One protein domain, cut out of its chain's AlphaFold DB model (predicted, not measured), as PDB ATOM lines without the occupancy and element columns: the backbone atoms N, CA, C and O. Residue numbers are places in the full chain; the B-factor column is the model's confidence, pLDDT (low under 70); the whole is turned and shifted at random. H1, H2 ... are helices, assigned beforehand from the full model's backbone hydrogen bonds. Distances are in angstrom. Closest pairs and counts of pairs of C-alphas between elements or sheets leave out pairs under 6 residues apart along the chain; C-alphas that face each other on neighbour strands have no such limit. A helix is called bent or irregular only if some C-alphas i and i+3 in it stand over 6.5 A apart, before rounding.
ATOM      1  N   ASN A   5      47.627 -25.089 -16.301       61.00
ATOM      2  CA  ASN A   5      46.362 -25.383 -16.997       61.00
ATOM      3  C   ASN A   5      45.898 -26.838 -16.827       61.00
ATOM      4  O   ASN A   5      44.716 -27.070 -16.588       61.00
ATOM      5  N   SER A   6      46.807 -27.812 -16.875       73.94
ATOM      6  CA  SER A   6      46.457 -29.230 -16.702       73.94
ATOM      7  C   SER A   6      46.049 -29.551 -15.265       73.94
ATOM      8  O   SER A   6      45.103 -30.301 -15.049       73.94
ATOM      9  N   THR A   7      46.671 -28.914 -14.269       81.62
ATOM     10  CA  THR A   7      46.250 -29.072 -12.867       81.62
ATOM     11  C   THR A   7      44.823 -28.557 -12.645       81.62
ATOM     12  O   THR A   7      44.055 -29.166 -11.904       81.62
ATOM     13  N   ASN A   8      44.439 -27.440 -13.280       88.56
ATOM     14  CA  ASN A   8      43.071 -26.926 -13.187       88.56
ATOM     15  C   ASN A   8      42.064 -27.871 -13.866       88.56
ATOM     16  O   ASN A   8      41.037 -28.182 -13.266       88.56
ATOM     17  N   MET A   9      42.397 -28.371 -15.059       88.56
ATOM     18  CA  MET A   9      41.582 -29.340 -15.795       88.56
ATOM     19  C   MET A   9      41.325 -30.607 -14.967       88.56
ATOM     20  O   MET A   9      40.170 -30.951 -14.737       88.56
ATOM     21  N   ILE A  10      42.371 -31.199 -14.380       93.50
ATOM     22  CA  ILE A  10      42.250 -32.374 -13.500       93.50
ATOM     23  C   ILE A  10      41.330 -32.085 -12.304       93.50
ATOM     24  O   ILE A  10      40.525 -32.929 -11.911       93.50
ATOM     25  N   VAL A  11      41.426 -30.892 -11.706       95.06
ATOM     26  CA  VAL A  11      40.560 -30.494 -10.584       95.06
ATOM     27  C   VAL A  11      39.097 -30.390 -11.019       95.06
ATOM     28  O   VAL A  11      38.228 -30.870 -10.293       95.06
ATOM     29  N   ARG A  12      38.819 -29.775 -12.174       95.56
ATOM     30  CA  ARG A  12      37.463 -29.663 -12.736       95.56
ATOM     31  C   ARG A  12      36.876 -31.039 -13.020       95.56
ATOM     32  O   ARG A  12      35.811 -31.351 -12.500       95.56
ATOM     33  N   GLU A  13      37.616 -31.887 -13.729       95.44
ATOM     34  CA  GLU A  13      37.221 -33.268 -14.019       95.44
ATOM     35  C   GLU A  13      36.938 -34.058 -12.737       95.44
ATOM     36  O   GLU A  13      35.895 -34.697 -12.618       95.44
ATOM     37  N   SER A  14      37.816 -33.956 -11.733       97.12
ATOM     38  CA  SER A  14      37.642 -34.647 -10.449       97.12
ATOM     39  C   SER A  14      36.373 -34.197  -9.721       97.12
ATOM     40  O   SER A  14      35.650 -35.026  -9.168       97.12
ATOM     41  N   ILE A  15      36.075 -32.892  -9.727       98.25
ATOM     42  CA  ILE A  15      34.855 -32.330  -9.127       98.25
ATOM     43  C   ILE A  15      33.612 -32.807  -9.881       98.25
ATOM     44  O   ILE A  15      32.650 -33.242  -9.245       98.25
ATOM     45  N   THR A  16      33.632 -32.746 -11.213       97.12
ATOM     46  CA  THR A  16      32.525 -33.189 -12.065       97.12
ATOM     47  C   THR A  16      32.220 -34.664 -11.835       97.12
ATOM     48  O   THR A  16      31.084 -35.010 -11.516       97.12
ATOM     49  N   GLN A  17      33.231 -35.532 -11.905       96.81
ATOM     50  CA  GLN A  17      33.035 -36.968 -11.719       96.81
ATOM     51  C   GLN A  17      32.560 -37.305 -10.307       96.81
ATOM     52  O   GLN A  17      31.662 -38.127 -10.130       96.81
ATOM     53  N   ALA A  18      33.098 -36.632  -9.287       98.12
ATOM     54  CA  ALA A  18      32.619 -36.793  -7.922       98.12
ATOM     55  C   ALA A  18      31.134 -36.437  -7.784       98.12
ATOM     56  O   ALA A  18      30.397 -37.167  -7.120       98.12
ATOM     57  N   LEU A  19      30.683 -35.344  -8.408       97.94
ATOM     58  CA  LEU A  19      29.277 -34.952  -8.389       97.94
ATOM     59  C   LEU A  19      28.392 -35.977  -9.112       97.94
ATOM     60  O   LEU A  19      27.393 -36.395  -8.532       97.94
ATOM     61  N   LEU A  20      28.765 -36.420 -10.317       95.75
ATOM     62  CA  LEU A  20      27.991 -37.405 -11.084       95.75
ATOM     63  C   LEU A  20      27.836 -38.730 -10.318       95.75
ATOM     64  O   LEU A  20      26.722 -39.224 -10.173       95.75
ATOM     65  N   ILE A  21      28.918 -39.237  -9.715       96.38
ATOM     66  CA  ILE A  21      28.886 -40.452  -8.881       96.38
ATOM     67  C   ILE A  21      27.981 -40.269  -7.653       96.38
ATOM     68  O   ILE A  21      27.258 -41.180  -7.251       96.38
ATOM     69  N   LEU A  22      28.011 -39.097  -7.013       97.31
ATOM     70  CA  LEU A  22      27.132 -38.827  -5.873       97.31
ATOM     71  C   LEU A  22      25.658 -38.777  -6.304       97.31
ATOM     72  O   LEU A  22      24.806 -39.264  -5.565       97.31
ATOM     73  N   MET A  23      25.358 -38.253  -7.496       95.81
ATOM     74  CA  MET A  23      23.997 -38.195  -8.048       95.81
ATOM     75  C   MET A  23      23.402 -39.572  -8.359       95.81
ATOM     76  O   MET A  23      22.185 -39.720  -8.333       95.81
ATOM     77  N   GLU A  24      24.228 -40.593  -8.604       93.94
ATOM     78  CA  GLU A  24      23.747 -41.971  -8.804       93.94
ATOM     79  C   GLU A  24      23.117 -42.575  -7.541       93.94
ATOM     80  O   GLU A  24      22.274 -43.466  -7.629       93.94
ATOM     81  N   THR A  25      23.526 -42.110  -6.359       93.38
ATOM     82  CA  THR A  25      23.162 -42.732  -5.072       93.38
ATOM     83  C   THR A  25      22.438 -41.790  -4.115       93.38
ATOM     84  O   THR A  25      21.848 -42.243  -3.130       93.38
ATOM     85  N   LYS A  26      22.462 -40.481  -4.381       94.19
ATOM     86  CA  LYS A  26      21.917 -39.447  -3.504       94.19
ATOM     87  C   LYS A  26      21.172 -38.390  -4.310       94.19
ATOM     88  O   LYS A  26      21.644 -37.919  -5.336       94.19
ATOM     89  N   ASP A  27      20.035 -37.961  -3.768       94.06
ATOM     90  CA  ASP A  27      19.294 -36.802  -4.265       94.06
ATOM     91  C   ASP A  27      20.209 -35.570  -4.346       94.06
ATOM     92  O   ASP A  27      20.847 -35.185  -3.355       94.06
ATOM     93  N   PHE A  28      20.242 -34.942  -5.522       95.88
ATOM     94  CA  PHE A  28      21.071 -33.784  -5.822       95.88
ATOM     95  C   PHE A  28      20.918 -32.648  -4.808       95.88
ATOM     96  O   PHE A  28      21.915 -32.038  -4.410       95.88
ATOM     97  N   GLN A  29      19.701 -32.390  -4.324       94.56
ATOM     98  CA  GLN A  29      19.455 -31.317  -3.356       94.56
ATOM     99  C   GLN A  29      20.148 -31.582  -2.015       94.56
ATOM    100  O   GLN A  29      20.575 -30.651  -1.329       94.56
ATOM    101  N   LYS A  30      20.334 -32.858  -1.664       97.00
ATOM    102  CA  LYS A  30      20.998 -33.288  -0.429       97.00
ATOM    103  C   LYS A  30      22.515 -33.391  -0.573       97.00
ATOM    104  O   LYS A  30      23.198 -33.526   0.443       97.00
ATOM    105  N   ILE A  31      23.058 -33.368  -1.791       97.94
ATOM    106  CA  ILE A  31      24.506 -33.363  -2.015       97.94
ATOM    107  C   ILE A  31      25.069 -32.008  -1.576       97.94
ATOM    108  O   ILE A  31      24.622 -30.942  -2.015       97.94
ATOM    109  N   THR A  32      26.077 -32.041  -0.710       98.19
ATOM    110  CA  THR A  32      26.784 -30.844  -0.245       98.19
ATOM    111  C   THR A  32      28.095 -30.643  -0.998       98.19
ATOM    112  O   THR A  32      28.732 -31.594  -1.445       98.19
ATOM    113  N   ILE A  33      28.560 -29.394  -1.077       98.12
ATOM    114  CA  ILE A  33      29.879 -29.079  -1.652       98.12
ATOM    115  C   ILE A  33      30.993 -29.814  -0.895       98.12
ATOM    116  O   ILE A  33      31.942 -30.278  -1.512       98.12
ATOM    117  N   THR A  34      30.862 -29.974   0.426       98.19
ATOM    118  CA  THR A  34      31.819 -30.735   1.242       98.19
ATOM    119  C   THR A  34      31.922 -32.192   0.791       98.19
ATOM    120  O   THR A  34      33.027 -32.703   0.648       98.19
ATOM    121  N   GLU A  35      30.797 -32.857   0.524       98.38
ATOM    122  CA  GLU A  35      30.801 -34.237   0.022       98.38
ATOM    123  C   GLU A  35      31.454 -34.337  -1.356       98.38
ATOM    124  O   GLU A  35      32.283 -35.222  -1.562       98.38
ATOM    125  N   ILE A  36      31.146 -33.399  -2.259       98.56
ATOM    126  CA  ILE A  36      31.744 -33.350  -3.599       98.56
ATOM    127  C   ILE A  36      33.264 -33.226  -3.494       98.56
ATOM    128  O   ILE A  36      33.985 -34.033  -4.071       98.56
ATOM    129  N   VAL A  37      33.770 -32.249  -2.735       98.12
ATOM    130  CA  VAL A  37      35.220 -32.012  -2.673       98.12
ATOM    131  C   VAL A  37      35.970 -33.110  -1.924       98.12
ATOM    132  O   VAL A  37      37.087 -33.438  -2.310       98.12
ATOM    133  N   ASN A  38      35.348 -33.728  -0.912       98.19
ATOM    134  CA  ASN A  38      35.916 -34.888  -0.225       98.19
ATOM    135  C   ASN A  38      36.024 -36.085  -1.175       98.19
ATOM    136  O   ASN A  38      37.049 -36.761  -1.198       98.19
ATOM    137  N   LYS A  39      34.981 -36.330  -1.978       98.12
ATOM    138  CA  LYS A  39      34.953 -37.404  -2.975       98.12
ATOM    139  C   LYS A  39      35.940 -37.147  -4.123       98.12
ATOM    140  O   LYS A  39      36.574 -38.091  -4.579       98.12
ATOM    141  N   ALA A  40      36.100 -35.891  -4.537       97.25
ATOM    142  CA  ALA A  40      37.043 -35.456  -5.571       97.25
ATOM    143  C   ALA A  40      38.503 -35.359  -5.088       97.25
ATOM    144  O   ALA A  40      39.402 -35.201  -5.907       97.25
ATOM    145  N   GLY A  41      38.755 -35.397  -3.775       97.12
ATOM    146  CA  GLY A  41      40.101 -35.233  -3.217       97.12
ATOM    147  C   GLY A  41      40.668 -33.814  -3.361       97.12
ATOM    148  O   GLY A  41      41.880 -33.642  -3.475       97.12
ATOM    149  N   VAL A  42      39.811 -32.786  -3.366       96.44
ATOM    150  CA  VAL A  42      40.208 -31.376  -3.544       96.44
ATOM    151  C   VAL A  42      39.741 -30.500  -2.380       96.44
ATOM    152  O   VAL A  42      38.931 -30.898  -1.547       96.44
ATOM    153  N   SER A  43      40.239 -29.265  -2.300       96.75
ATOM    154  CA  SER A  43      39.789 -28.309  -1.283       96.75
ATOM    155  C   SER A  43      38.486 -27.605  -1.680       96.75
ATOM    156  O   SER A  43      38.245 -27.330  -2.857       96.75
ATOM    157  N   ARG A  44      37.684 -27.181  -0.691       96.62
ATOM    158  CA  ARG A  44      36.519 -26.293  -0.922       96.62
ATOM    159  C   ARG A  44      36.899 -25.005  -1.652       96.62
ATOM    160  O   ARG A  44      36.147 -24.539  -2.498       96.62
ATOM    161  N   MET A  45      38.082 -24.458  -1.373       96.00
ATOM    162  CA  MET A  45      38.602 -23.288  -2.087       96.00
ATOM    163  C   MET A  45      38.814 -23.573  -3.581       96.00
ATOM    164  O   MET A  45      38.561 -22.706  -4.409       96.00
ATOM    165  N   SER A  46      39.230 -24.792  -3.942       94.81
ATOM    166  CA  SER A  46      39.359 -25.196  -5.347       94.81
ATOM    167  C   SER A  46      38.010 -25.372  -6.035       94.81
ATOM    168  O   SER A  46      37.913 -25.069  -7.219       94.81
ATOM    169  N   PHE A  47      36.969 -25.786  -5.307       97.81
ATOM    170  CA  PHE A  47      35.603 -25.774  -5.831       97.81
ATOM    171  C   PHE A  47      35.161 -24.350  -6.168       97.81
ATOM    172  O   PHE A  47      34.887 -24.064  -7.326       97.81
ATOM    173  N   TYR A  48      35.182 -23.436  -5.193       96.69
ATOM    174  CA  TYR A  48      34.685 -22.068  -5.395       96.69
ATOM    175  C   TYR A  48      35.535 -21.226  -6.355       96.69
ATOM    176  O   TYR A  48      35.048 -20.244  -6.901       96.69
ATOM    177  N   ARG A  49      36.793 -21.608  -6.604       95.06
ATOM    178  CA  ARG A  49      37.613 -20.995  -7.660       95.06
ATOM    179  C   ARG A  49      37.099 -21.323  -9.065       95.06
ATOM    180  O   ARG A  49      37.313 -20.533  -9.976       95.06
ATOM    181  N   ASN A  50      36.478 -22.487  -9.244       94.88
ATOM    182  CA  ASN A  50      36.048 -22.985 -10.550       94.88
ATOM    183  C   ASN A  50      34.528 -22.928 -10.744       94.88
ATOM    184  O   ASN A  50      34.083 -22.829 -11.887       94.88
ATOM    185  N   TYR A  51      33.738 -22.977  -9.667       97.31
ATOM    186  CA  TYR A  51      32.287 -23.135  -9.726       97.31
ATOM    187  C   TYR A  51      31.554 -22.260  -8.713       97.31
ATOM    188  O   TYR A  51      31.956 -22.151  -7.553       97.31
ATOM    189  N   ASN A  52      30.424 -21.698  -9.140       96.81
ATOM    190  CA  ASN A  52      29.545 -20.902  -8.279       96.81
ATOM    191  C   ASN A  52      28.550 -21.769  -7.491       96.81
ATOM    192  O   ASN A  52      28.155 -21.417  -6.380       96.81
ATOM    193  N   SER A  53      28.139 -22.907  -8.053       97.50
ATOM    194  CA  SER A  53      27.167 -23.822  -7.451       97.50
ATOM    195  C   SER A  53      27.354 -25.254  -7.966       97.50
ATOM    196  O   SER A  53      28.228 -25.512  -8.791       97.50
ATOM    197  N   LYS A  54      26.542 -26.203  -7.480       96.56
ATOM    198  CA  LYS A  54      26.551 -27.591  -7.983       96.56
ATOM    199  C   LYS A  54      25.996 -27.673  -9.406       96.56
ATOM    200  O   LYS A  54      26.486 -28.440 -10.222       96.56
ATOM    201  N   GLU A  55      24.990 -26.864  -9.705       96.75
ATOM    202  CA  GLU A  55      24.382 -26.732 -11.027       96.75
ATOM    203  C   GLU A  55      25.388 -26.181 -12.043       96.75
ATOM    204  O   GLU A  55      25.424 -26.642 -13.179       96.75
ATOM    205  N   ASP A  56      26.249 -25.245 -11.623       97.19
ATOM    206  CA  ASP A  56      27.329 -24.705 -12.457       97.19
ATOM    207  C   ASP A  56      28.357 -25.782 -12.849       97.19
ATOM    208  O   ASP A  56      28.890 -25.744 -13.954       97.19
ATOM    209  N   VAL A  57      28.598 -26.784 -11.988       97.38
ATOM    210  CA  VAL A  57      29.444 -27.947 -12.331       97.38
ATOM    211  C   VAL A  57      28.845 -28.713 -13.507       97.38
ATOM    212  O   VAL A  57      29.541 -28.978 -14.484       97.38
ATOM    213  N   ILE A  58      27.547 -29.020 -13.436       96.19
ATOM    214  CA  ILE A  58      26.827 -29.733 -14.496       96.19
ATOM    215  C   ILE A  58      26.823 -28.919 -15.788       96.19
ATOM    216  O   ILE A  58      27.162 -29.451 -16.838       96.19
ATOM    217  N   LEU A  59      26.458 -27.635 -15.726       95.31
ATOM    218  CA  LEU A  59      26.380 -26.787 -16.916       95.31
ATOM    219  C   LEU A  59      27.733 -26.690 -17.622       95.31
ATOM    220  O   LEU A  59      27.805 -26.928 -18.824       95.31
ATOM    221  N   LYS A  60      28.811 -26.415 -16.880       95.19
ATOM    222  CA  LYS A  60      30.162 -26.359 -17.456       95.19
ATOM    223  C   LYS A  60      30.587 -27.684 -18.067       95.19
ATOM    224  O   LYS A  60      31.170 -27.661 -19.140       95.19
ATOM    225  N   TYR A  61      30.252 -28.808 -17.443       95.12
ATOM    226  CA  TYR A  61      30.535 -30.120 -18.015       95.12
ATOM    227  C   TYR A  61      29.795 -30.360 -19.343       95.12
ATOM    228  O   TYR A  61      30.390 -30.847 -20.299       95.12
ATOM    229  N   LEU A  62      28.521 -29.965 -19.443       92.44
ATOM    230  CA  LEU A  62      27.775 -30.053 -20.706       92.44
ATOM    231  C   LEU A  62      28.407 -29.174 -21.799       92.44
ATOM    232  O   LEU A  62      28.507 -29.606 -22.947       92.44
ATOM    233  N   TYR A  63      28.857 -27.964 -21.449       92.69
ATOM    234  CA  TYR A  63      29.572 -27.088 -22.382       92.69
ATOM    235  C   TYR A  63      30.929 -27.652 -22.794       92.69
ATOM    236  O   TYR A  63      31.236 -27.600 -23.976       92.69
ATOM    237  N   GLU A  64      31.701 -28.231 -21.872       91.44
ATOM    238  CA  GLU A  64      32.973 -28.897 -22.182       91.44
ATOM    239  C   GLU A  64      32.767 -30.012 -23.216       91.44
ATOM    240  O   GLU A  64      33.424 -30.007 -24.253       91.44
ATOM    241  N   ILE A  65      31.787 -30.904 -23.005       90.56
ATOM    242  CA  ILE A  65      31.464 -31.973 -23.968       90.56
ATOM    243  C   ILE A  65      31.102 -31.389 -25.343       90.56
ATOM    244  O   ILE A  65      31.520 -31.909 -26.380       90.56
ATOM    245  N   TYR A  66      30.309 -30.316 -25.366       89.19
ATOM    246  CA  TYR A  66      29.888 -29.668 -26.605       89.19
ATOM    247  C   TYR A  66      31.038 -28.959 -27.333       89.19
ATOM    248  O   TYR A  66      31.144 -29.062 -28.556       89.19
ATOM    249  N   GLU A  67      31.901 -28.251 -26.607       89.00
ATOM    250  CA  GLU A  67      33.082 -27.588 -27.162       89.00
ATOM    251  C   GLU A  67      34.077 -28.614 -27.705       89.00
ATOM    252  O   GLU A  67      34.542 -28.474 -28.838       89.00
ATOM    253  N   ASP A  68      34.342 -29.686 -26.956       87.75
ATOM    254  CA  ASP A  68      35.197 -30.789 -27.396       87.75
ATOM    255  C   ASP A  68      34.638 -31.446 -28.657       87.75
ATOM    256  O   ASP A  68      35.372 -31.698 -29.617       87.75
ATOM    257  N   TRP A  69      33.327 -31.678 -28.713       87.31
ATOM    258  CA  TRP A  69      32.664 -32.159 -29.920       87.31
ATOM    259  C   TRP A  69      32.843 -31.198 -31.102       87.31
ATOM    260  O   TRP A  69      33.242 -31.632 -32.184       87.31
ATOM    261  N   GLY A  70      32.607 -29.900 -30.897       85.00
ATOM    262  CA  GLY A  70      32.746 -28.876 -31.932       85.00
ATOM    263  C   GLY A  70      34.170 -28.781 -32.485       85.00
ATOM    264  O   GLY A  70      34.353 -28.682 -33.696       85.00
ATOM    265  N   ASN A  71      35.177 -28.894 -31.617       84.12
ATOM    266  CA  ASN A  71      36.596 -28.879 -31.988       84.12
ATOM    267  C   ASN A  71      37.030 -30.142 -32.755       84.12
ATOM    268  O   ASN A  71      37.966 -30.099 -33.557       84.12
ATOM    269  N   ASN A  72      36.351 -31.270 -32.531       78.62
ATOM    270  CA  ASN A  72      36.638 -32.542 -33.196       78.62
ATOM    271  C   ASN A  72      35.985 -32.670 -34.586       78.62
ATOM    272  O   ASN A  72      36.346 -33.567 -35.356       78.62
ATOM    273  N   ILE A  73      35.068 -31.770 -34.957       79.06
ATOM    274  CA  ILE A  73      34.495 -31.714 -36.306       79.06
ATOM    275  C   ILE A  73      35.451 -30.946 -37.221       79.06
ATOM    276  O   ILE A  73      35.377 -29.730 -37.368       79.06
ATOM    277  N   GLN A  74      36.362 -31.678 -37.857       69.50
ATOM    278  CA  GLN A  74      37.310 -31.111 -38.828       69.50
ATOM    279  C   GLN A  74      36.839 -31.267 -40.283       69.50
ATOM    280  O   GLN A  74      37.313 -30.553 -41.163       69.50
ATOM    281  N   ASP A  75      35.906 -32.189 -40.543       72.00
ATOM    282  CA  ASP A  75      35.441 -32.527 -41.890       72.00
ATOM    283  C   ASP A  75      34.000 -32.029 -42.127       72.00
ATOM    284  O   ASP A  75      33.083 -32.471 -41.426       72.00
ATOM    285  N   PRO A  76      33.768 -31.147 -43.120       66.69
ATOM    286  CA  PRO A  76      32.438 -30.647 -43.463       66.69
ATOM    287  C   PRO A  76      31.531 -31.688 -44.146       66.69
ATOM    288  O   PRO A  76      30.396 -31.360 -44.495       66.69
ATOM    289  N   ASN A  77      31.988 -32.926 -44.369       82.00
ATOM    290  CA  ASN A  77      31.168 -33.989 -44.944       82.00
ATOM    291  C   ASN A  77      29.907 -34.247 -44.087       82.00
ATOM    292  O   ASN A  77      30.031 -34.639 -42.921       82.00
ATOM    293  N   PRO A  78      28.690 -34.134 -44.661       76.81
ATOM    294  CA  PRO A  78      27.436 -34.346 -43.936       76.81
ATOM    295  C   PRO A  78      27.344 -35.691 -43.202       76.81
ATOM    296  O   PRO A  78      26.780 -35.763 -42.115       76.81
ATOM    297  N   SER A  79      27.928 -36.757 -43.753       78.12
ATOM    298  CA  SER A  79      27.916 -38.082 -43.116       78.12
ATOM    299  C   SER A  79      28.796 -38.120 -41.865       78.12
ATOM    300  O   SER A  79      28.420 -38.712 -40.852       78.12
ATOM    301  N   ASN A  80      29.950 -37.450 -41.910       79.94
ATOM    302  CA  ASN A  80      30.854 -37.335 -40.766       79.94
ATOM    303  C   ASN A  80      30.265 -36.419 -39.693       79.94
ATOM    304  O   ASN A  80      30.362 -36.741 -38.511       79.94
ATOM    305  N   PHE A  81      29.569 -35.355 -40.101       79.00
ATOM    306  CA  PHE A  81      28.814 -34.501 -39.192       79.00
ATOM    307  C   PHE A  81      27.701 -35.270 -38.466       79.00
ATOM    308  O   PHE A  81      27.624 -35.216 -37.242       79.00
ATOM    309  N   ILE A  82      26.876 -36.039 -39.189       79.00
ATOM    310  CA  ILE A  82      25.820 -36.866 -38.583       79.00
ATOM    311  C   ILE A  82      26.428 -37.875 -37.604       79.00
ATOM    312  O   ILE A  82      25.938 -38.017 -36.485       79.00
ATOM    313  N   ARG A  83      27.525 -38.545 -37.979       83.56
ATOM    314  CA  ARG A  83      28.214 -39.487 -37.085       83.56
ATOM    315  C   ARG A  83      28.744 -38.800 -35.826       83.56
ATOM    316  O   ARG A  83      28.565 -39.332 -34.735       83.56
ATOM    317  N   ALA A  84      29.365 -37.631 -35.968       83.12
ATOM    318  CA  ALA A  84      29.842 -36.847 -34.836       83.12
ATOM    319  C   ALA A  84      28.677 -36.425 -33.932       83.12
ATOM    320  O   ALA A  84      28.786 -36.494 -32.713       83.12
ATOM    321  N   LEU A  85      27.543 -36.017 -34.504       82.56
ATOM    322  CA  LEU A  85      26.344 -35.663 -33.745       82.56
ATOM    323  C   LEU A  85      25.803 -36.859 -32.943       82.56
ATOM    324  O   LEU A  85      25.478 -36.708 -31.769       82.56
ATOM    325  N   PHE A  86      25.759 -38.058 -33.533       84.50
ATOM    326  CA  PHE A  86      25.405 -39.276 -32.797       84.50
ATOM    327  C   PHE A  86      26.367 -39.551 -31.632       84.50
ATOM    328  O   PHE A  86      25.918 -39.896 -30.544       84.50
ATOM    329  N   GLN A  87      27.674 -39.353 -31.825       86.12
ATOM    330  CA  GLN A  87      28.667 -39.522 -30.756       86.12
ATOM    331  C   GLN A  87      28.467 -38.530 -29.605       86.12
ATOM    332  O   GLN A  87      28.605 -38.918 -28.447       86.12
ATOM    333  N   LEU A  88      28.099 -37.280 -29.907       86.56
ATOM    334  CA  LEU A  88      27.741 -36.291 -28.889       86.56
ATOM    335  C   LEU A  88      26.563 -36.781 -28.042       86.56
ATOM    336  O   LEU A  88      26.646 -36.780 -26.816       86.56
ATOM    337  N   PHE A  89      25.486 -37.237 -28.688       83.50
ATOM    338  CA  PHE A  89      24.313 -37.745 -27.977       83.50
ATOM    339  C   PHE A  89      24.639 -38.959 -27.108       83.50
ATOM    340  O   PHE A  89      24.223 -38.993 -25.952       83.50
ATOM    341  N   GLU A  90      25.411 -39.919 -27.619       86.62
ATOM    342  CA  GLU A  90      25.843 -41.082 -26.834       86.62
ATOM    343  C   GLU A  90      26.708 -40.678 -25.632       86.62
ATOM    344  O   GLU A  90      26.526 -41.207 -24.537       86.62
ATOM    345  N   CYS A  91      27.600 -39.695 -25.792       85.69
ATOM    346  CA  CYS A  91      28.428 -39.188 -24.698       85.69
ATOM    347  C   CYS A  91      27.598 -38.464 -23.624       85.69
ATOM    348  O   CYS A  91      27.830 -38.645 -22.431       85.69
ATOM    349  N   MET A  92      26.594 -37.685 -24.033       86.38
ATOM    350  CA  MET A  92      25.734 -36.930 -23.118       86.38
ATOM    351  C   MET A  92      24.641 -37.782 -22.460       86.38
ATOM    352  O   MET A  92      24.116 -37.397 -21.412       86.38
ATOM    353  N   LYS A  93      24.269 -38.922 -23.055       87.69
ATOM    354  CA  LYS A  93      23.137 -39.755 -22.623       87.69
ATOM    355  C   LYS A  93      23.171 -40.121 -21.132       87.69
ATOM    356  O   LYS A  93      22.160 -39.867 -20.474       87.69
ATOM    357  N   PRO A  94      24.281 -40.619 -20.547       89.56
ATOM    358  CA  PRO A  94      24.316 -40.950 -19.120       89.56
ATOM    359  C   PRO A  94      24.029 -39.734 -18.231       89.56
ATOM    360  O   PRO A  94      23.289 -39.819 -17.251       89.56
ATOM    361  N   THR A  95      24.566 -38.570 -18.598       88.62
ATOM    362  CA  THR A  95      24.339 -37.316 -17.873       88.62
ATOM    363  C   THR A  95      22.893 -36.861 -18.001       88.62
ATOM    364  O   THR A  95      22.289 -36.477 -17.004       88.62
ATOM    365  N   ILE A  96      22.303 -36.942 -19.194       87.81
ATOM    366  CA  ILE A  96      20.894 -36.593 -19.425       87.81
ATOM    367  C   ILE A  96      19.970 -37.484 -18.585       87.81
ATOM    368  O   ILE A  96      19.046 -36.974 -17.948       87.81
ATOM    369  N   GLU A  97      20.235 -38.791 -18.526       88.06
ATOM    370  CA  GLU A  97      19.475 -39.728 -17.692       88.06
ATOM    371  C   GLU A  97      19.576 -39.383 -16.201       88.06
ATOM    372  O   GLU A  97      18.566 -39.406 -15.493       88.06
ATOM    373  N   LEU A  98      20.771 -39.019 -15.722       89.25
ATOM    374  CA  LEU A  98      20.971 -38.559 -14.345       89.25
ATOM    375  C   LEU A  98      20.198 -37.268 -14.057       89.25
ATOM    376  O   LEU A  98      19.541 -37.168 -13.022       89.25
ATOM    377  N   LEU A  99      20.229 -36.295 -14.972       89.81
ATOM    378  CA  LEU A  99      19.495 -35.039 -14.807       89.81
ATOM    379  C   LEU A  99      17.986 -35.254 -14.792       89.81
ATOM    380  O   LEU A  99      17.297 -34.608 -14.008       89.81
ATOM    381  N   TYR A 100      17.471 -36.164 -15.619       86.44
ATOM    382  CA  TYR A 100      16.053 -36.509 -15.614       86.44
ATOM    383  C   TYR A 100      15.634 -37.164 -14.292       86.44
ATOM    384  O   TYR A 100      14.669 -36.731 -13.667       86.44
ATOM    385  N   LYS A 101      16.404 -38.148 -13.806       87.50
ATOM    386  CA  LYS A 101      16.146 -38.817 -12.516       87.50
ATOM    387  C   LYS A 101      16.227 -37.866 -11.316       87.50
ATOM    388  O   LYS A 101      15.552 -38.099 -10.319       87.50
ATOM    389  N   ALA A 102      17.048 -36.820 -11.408       89.44
ATOM    390  CA  ALA A 102      17.265 -35.844 -10.344       89.44
ATOM    391  C   ALA A 102      16.343 -34.606 -10.410       89.44
ATOM    392  O   ALA A 102      16.564 -33.668  -9.648       89.44
ATOM    393  N   ASP A 103      15.351 -34.569 -11.312       87.75
ATOM    394  CA  ASP A 103      14.483 -33.398 -11.563       87.75
ATOM    395  C   ASP A 103      15.264 -32.118 -11.962       87.75
ATOM    396  O   ASP A 103      14.898 -30.973 -11.692       87.75
ATOM    397  N   LEU A 104      16.395 -32.309 -12.648       91.62
ATOM    398  CA  LEU A 104      17.299 -31.252 -13.115       91.62
ATOM    399  C   LEU A 104      17.214 -31.014 -14.625       91.62
ATOM    400  O   LEU A 104      18.094 -30.378 -15.210       91.62
ATOM    401  N   SER A 105      16.151 -31.479 -15.284       87.62
ATOM    402  CA  SER A 105      15.966 -31.305 -16.733       87.62
ATOM    403  C   SER A 105      15.962 -29.833 -17.173       87.62
ATOM    404  O   SER A 105      16.283 -29.529 -18.319       87.62
ATOM    405  N   HIS A 106      15.675 -28.897 -16.265       86.81
ATOM    406  CA  HIS A 106      15.774 -27.462 -16.528       86.81
ATOM    407  C   HIS A 106      17.214 -26.988 -16.819       86.81
ATOM    408  O   HIS A 106      17.392 -26.013 -17.551       86.81
ATOM    409  N   LEU A 107      18.244 -27.666 -16.291       90.69
ATOM    410  CA  LEU A 107      19.648 -27.379 -16.613       90.69
ATOM    411  C   LEU A 107      19.975 -27.796 -18.046       90.69
ATOM    412  O   LEU A 107      20.609 -27.035 -18.771       90.69
ATOM    413  N   LEU A 108      19.470 -28.958 -18.471       87.88
ATOM    414  CA  LEU A 108      19.575 -29.402 -19.860       87.88
ATOM    415  C   LEU A 108      18.860 -28.424 -20.800       87.88
ATOM    416  O   LEU A 108      19.421 -28.038 -21.819       87.88
ATOM    417  N   LEU A 109      17.656 -27.969 -20.439       84.94
ATOM    418  CA  LEU A 109      16.929 -26.968 -21.221       84.94
ATOM    419  C   LEU A 109      17.709 -25.652 -21.334       84.94
ATOM    420  O   LEU A 109      17.764 -25.071 -22.414       84.94
ATOM    421  N   ARG A 110      18.319 -25.180 -20.239       89.50
ATOM    422  CA  ARG A 110      19.167 -23.979 -20.261       89.50
ATOM    423  C   ARG A 110      20.346 -24.157 -21.214       89.50
ATOM    424  O   ARG A 110      20.533 -23.317 -22.085       89.50
ATOM    425  N   PHE A 111      21.069 -25.267 -21.085       90.25
ATOM    426  CA  PHE A 111      22.177 -25.616 -21.970       90.25
ATOM    427  C   PHE A 111      21.743 -25.633 -23.446       90.25
ATOM    428  O   PHE A 111      22.350 -24.962 -24.279       90.25
ATOM    429  N   LEU A 112      20.643 -26.322 -23.768       85.88
ATOM    430  CA  LEU A 112      20.106 -26.387 -25.130       85.88
ATOM    431  C   LEU A 112      19.688 -25.008 -25.651       85.88
ATOM    432  O   LEU A 112      19.954 -24.687 -26.804       85.88
ATOM    433  N   ASN A 113      19.067 -24.170 -24.823       84.88
ATOM    434  CA  ASN A 113      18.693 -22.814 -25.219       84.88
ATOM    435  C   ASN A 113      19.913 -21.929 -25.497       84.88
ATOM    436  O   ASN A 113      19.850 -21.080 -26.379       84.88
ATOM    437  N   GLU A 114      21.023 -22.103 -24.788       85.56
ATOM    438  CA  GLU A 114      22.240 -21.327 -25.050       85.56
ATOM    439  C   GLU A 114      22.957 -21.816 -26.318       85.56
ATOM    440  O   GLU A 114      23.310 -21.017 -27.193       85.56
ATOM    441  N   VAL A 115      23.088 -23.135 -26.472       83.62
ATOM    442  CA  VAL A 115      23.754 -23.751 -27.626       83.62
ATOM    443  C   VAL A 115      22.935 -23.600 -28.913       83.62
ATOM    444  O   VAL A 115      23.479 -23.230 -29.953       83.62
ATOM    445  N   CYS A 116      21.624 -23.847 -28.868       71.50
ATOM    446  CA  CYS A 116      20.739 -23.772 -30.035       71.50
ATOM    447  C   CYS A 116      20.123 -22.379 -30.233       71.50
ATOM    448  O   CYS A 116      19.900 -21.957 -31.369       71.50
ATOM    449  N   GLY A 117      19.833 -21.652 -29.150       57.78
ATOM    450  CA  GLY A 117      19.107 -20.378 -29.196       57.78
ATOM    451  C   GLY A 117      19.960 -19.162 -29.535       57.78
ATOM    452  O   GLY A 117      19.414 -18.166 -30.009       57.78
ATOM    453  N   SER A 118      21.289 -19.250 -29.433       48.69
ATOM    454  CA  SER A 118      22.202 -18.187 -29.886       48.69
ATOM    455  C   SER A 118      22.190 -17.954 -31.411       48.69
ATOM    456  O   SER A 118      22.785 -16.984 -31.882       48.69
ATOM    457  N   LYS A 119      21.468 -18.776 -32.195       48.59
ATOM    458  CA  LYS A 119      21.304 -18.621 -33.656       48.59
ATOM    459  C   LYS A 119      19.865 -18.470 -34.171       48.59
ATOM    460  O   LYS A 119      19.689 -18.410 -35.384       48.59
ATOM    461  N   SER A 120      18.834 -18.373 -33.327       39.50
ATOM    462  CA  SER A 120      17.442 -18.373 -33.817       39.50
ATOM    463  C   SER A 120      16.660 -17.107 -33.458       39.50
ATOM    464  O   SER A 120      15.840 -17.097 -32.539       39.50
ATOM    465  N   GLN A 121      16.796 -16.057 -34.269       42.69
ATOM    466  CA  GLN A 121      15.584 -15.319 -34.618       42.69
ATOM    467  C   GLN A 121      14.747 -16.220 -35.545       42.69
ATOM    468  O   GLN A 121      15.097 -16.410 -36.702       42.69
ATOM    469  N   LYS A 122      13.631 -16.710 -34.986       45.19
ATOM    470  CA  LYS A 122      12.421 -17.276 -35.621       45.19
ATOM    471  C   LYS A 122      12.409 -18.748 -36.097       45.19
ATOM    472  O   LYS A 122      13.107 -19.149 -37.013       45.19
ATOM    473  N   GLU A 123      11.437 -19.446 -35.492       49.38
ATOM    474  CA  GLU A 123      10.539 -20.495 -36.015       49.38
ATOM    475  C   GLU A 123      10.998 -21.970 -36.150       49.38
ATOM    476  O   GLU A 123      12.042 -22.322 -36.683       49.38
ATOM    477  N   ASN A 124      10.096 -22.841 -35.671       52.69
ATOM    478  CA  ASN A 124       9.946 -24.294 -35.853       52.69
ATOM    479  C   ASN A 124      10.849 -25.307 -35.133       52.69
ATOM    480  O   ASN A 124      10.360 -26.396 -34.830       52.69
ATOM    481  N   ILE A 125      12.096 -25.013 -34.772       49.06
ATOM    482  CA  ILE A 125      12.966 -26.074 -34.218       49.06
ATOM    483  C   ILE A 125      12.589 -26.502 -32.784       49.06
ATOM    484  O   ILE A 125      12.657 -27.680 -32.446       49.06
ATOM    485  N   TYR A 126      12.107 -25.577 -31.950       55.19
ATOM    486  CA  TYR A 126      11.656 -25.913 -30.592       55.19
ATOM    487  C   TYR A 126      10.345 -26.707 -30.581       55.19
ATOM    488  O   TYR A 126      10.156 -27.547 -29.708       55.19
ATOM    489  N   ALA A 127       9.478 -26.492 -31.578       52.56
ATOM    490  CA  ALA A 127       8.289 -27.314 -31.802       52.56
ATOM    491  C   ALA A 127       8.661 -28.729 -32.285       52.56
ATOM    492  O   ALA A 127       8.007 -29.705 -31.934       52.56
ATOM    493  N   TYR A 128       9.747 -28.853 -33.052       55.91
ATOM    494  CA  TYR A 128      10.303 -30.139 -33.468       55.91
ATOM    495  C   TYR A 128      10.922 -30.908 -32.290       55.91
ATOM    496  O   TYR A 128      10.629 -32.087 -32.109       55.91
ATOM    497  N   TYR A 129      11.698 -30.242 -31.428       57.06
ATOM    498  CA  TYR A 129      12.235 -30.871 -30.218       57.06
ATOM    499  C   TYR A 129      11.140 -31.248 -29.221       57.06
ATOM    500  O   TYR A 129      11.188 -32.344 -28.670       57.06
ATOM    501  N   SER A 130      10.129 -30.400 -29.020       59.91
ATOM    502  CA  SER A 130       9.000 -30.757 -28.159       59.91
ATOM    503  C   SER A 130       8.195 -31.933 -28.724       59.91
ATOM    504  O   SER A 130       7.798 -32.802 -27.953       59.91
ATOM    505  N   ALA A 131       8.031 -32.034 -30.049       62.78
ATOM    506  CA  ALA A 131       7.392 -33.179 -30.703       62.78
ATOM    507  C   ALA A 131       8.219 -34.474 -30.594       62.78
ATOM    508  O   ALA A 131       7.659 -35.536 -30.328       62.78
ATOM    509  N   ILE A 132       9.545 -34.399 -30.738       65.56
ATOM    510  CA  ILE A 132      10.439 -35.556 -30.563       65.56
ATOM    511  C   ILE A 132      10.445 -36.027 -29.115       65.56
ATOM    512  O   ILE A 132      10.359 -37.228 -28.862       65.56
ATOM    513  N   ILE A 133      10.534 -35.099 -28.164       67.75
ATOM    514  CA  ILE A 133      10.519 -35.421 -26.738       67.75
ATOM    515  C   ILE A 133       9.165 -36.044 -26.379       67.75
ATOM    516  O   ILE A 133       9.141 -37.114 -25.781       67.75
ATOM    517  N   ALA A 134       8.046 -35.467 -26.828       63.59
ATOM    518  CA  ALA A 134       6.715 -36.028 -26.597       63.59
ATOM    519  C   ALA A 134       6.532 -37.429 -27.220       63.59
ATOM    520  O   ALA A 134       5.983 -38.315 -26.570       63.59
ATOM    521  N   GLY A 135       7.031 -37.660 -28.439       62.94
ATOM    522  CA  GLY A 135       6.963 -38.968 -29.102       62.94
ATOM    523  C   GLY A 135       7.880 -40.026 -28.479       62.94
ATOM    524  O   GLY A 135       7.497 -41.187 -28.374       62.94
ATOM    525  N   SER A 136       9.061 -39.621 -28.007       66.88
ATOM    526  CA  SER A 136      10.027 -40.525 -27.363       66.88
ATOM    527  C   SER A 136       9.593 -40.920 -25.950       66.88
ATOM    528  O   SER A 136       9.838 -42.046 -25.528       66.88
ATOM    529  N   PHE A 137       8.900 -40.028 -25.232       63.19
ATOM    530  CA  PHE A 137       8.329 -40.319 -23.912       63.19
ATOM    531  C   PHE A 137       7.119 -41.257 -23.965       63.19
ATOM    532  O   PHE A 137       6.930 -42.043 -23.044       63.19
ATOM    533  N   PHE A 138       6.323 -41.212 -25.036       49.44
ATOM    534  CA  PHE A 138       5.146 -42.076 -25.182       49.44
ATOM    535  C   PHE A 138       5.481 -43.495 -25.677       49.44
ATOM    536  O   PHE A 138       4.613 -44.359 -25.674       49.44
ATOM    537  N   TRP A 139       6.718 -43.745 -26.122       42.09
ATOM    538  CA  TRP A 139       7.151 -45.054 -26.636       42.09
ATOM    539  C   TRP A 139       7.998 -45.866 -25.640       42.09
ATOM    540  O   TRP A 139       8.298 -47.031 -25.888       42.09
TER     541      TRP A 139
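AT A GLANCE: This is residues 5 to 139 of the 141 residues of the protein "TetR family transcriptional regulator" of Turicibacter sanguinis (UniProt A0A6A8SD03). Two groups of helices sit side by side and are joined where H4 and H5b touch H1: at one end the long H1 is crossed by the short H2 and H3, and at the other H4, the bent H5 and H6 pack together, with H4 and H5a folded back as a helical hairpin. Residues 127 to 139, of which 127 to 137 belong to H7, stick out beyond the second group. The printed part has 135 residues with seven named helices, H1 to H7 in order, and no named strand; its class is all helix. It is only just compact, close to loose, with a radius of gyration of the C-alphas of 16.7 A, and it spans 44 by 36 by 27 A.

IN THESE COORDINATES: H1, residues 5 to 25, is 31.3 A long and begins with C-alpha 5 at (46.362, -25.383, -16.997). H2 is residues 33 to 40 and H3 residues 44 to 50. H4, residues 54 to 72, is 27.6 A long, with C-alpha 54 at (26.551, -27.591, -7.983). H5, residues 78 to 101, was assigned as one helix by its hydrogen bonds but is bent: C-alphas 91 and 94 are 7.2 A apart. Its arms are H5a, residues 78 to 91, 19.9 A long, and H5b, residues 94 to 101. H6, residues 105 to 117, is 16.9 A long. H7, residues 125 to 137, is 18.2 A long and ends with C-alpha 137 at (8.329, -40.319, -23.912).

HOW THE PARTS SIT: H1 is the hub. It touches H2, closest C-alphas Ser 14 and Ala 40 at 5.0 A, only just about perpendicular at 71 degrees. H1 and H3 only just touch, with 3 pairs of C-alphas within 8 A, the closest being Arg 12 and Asn 50 at 7.2 A. Residues 15 to 19 of H1 touch H4, closest C-alphas Thr 16 and Val 57 at 6.1 A, at a steep tilt of 60 degrees. Residues 20 to 24 of H1 touch H5b, closest C-alphas Met 23 and Leu 98 at 7.0 A. H4 and H5a form a hairpin at a shallow tilt of 25 degrees, opposite ways, closest C-alphas Trp 69 and Leu 88 at 6.5 A. H6 touches H4, closest C-alphas Leu 59 and Phe 111 at 6.7 A, and H5b, closest C-alphas Leu 99 and Ser 105 at 5.5 A. H7 touches no helix but is near H6. Every O i to N i+4 pair is within hydrogen-bond range in H2, H4, H5a, H5b, H6 and H7; the count is 16 of 17 in H1 and 2 of 3 in H3.

THE WHOLE: The two C-alphas farthest apart, those of Gly 41 and Glu 123, are 46.5 A apart. The printed part has no cut and no long link. Residues 118 to 124 stand free too. The mean pLDDT of the printed part is 84.0; it is under 70 at residues 5, 74, 76 and 117 to 139.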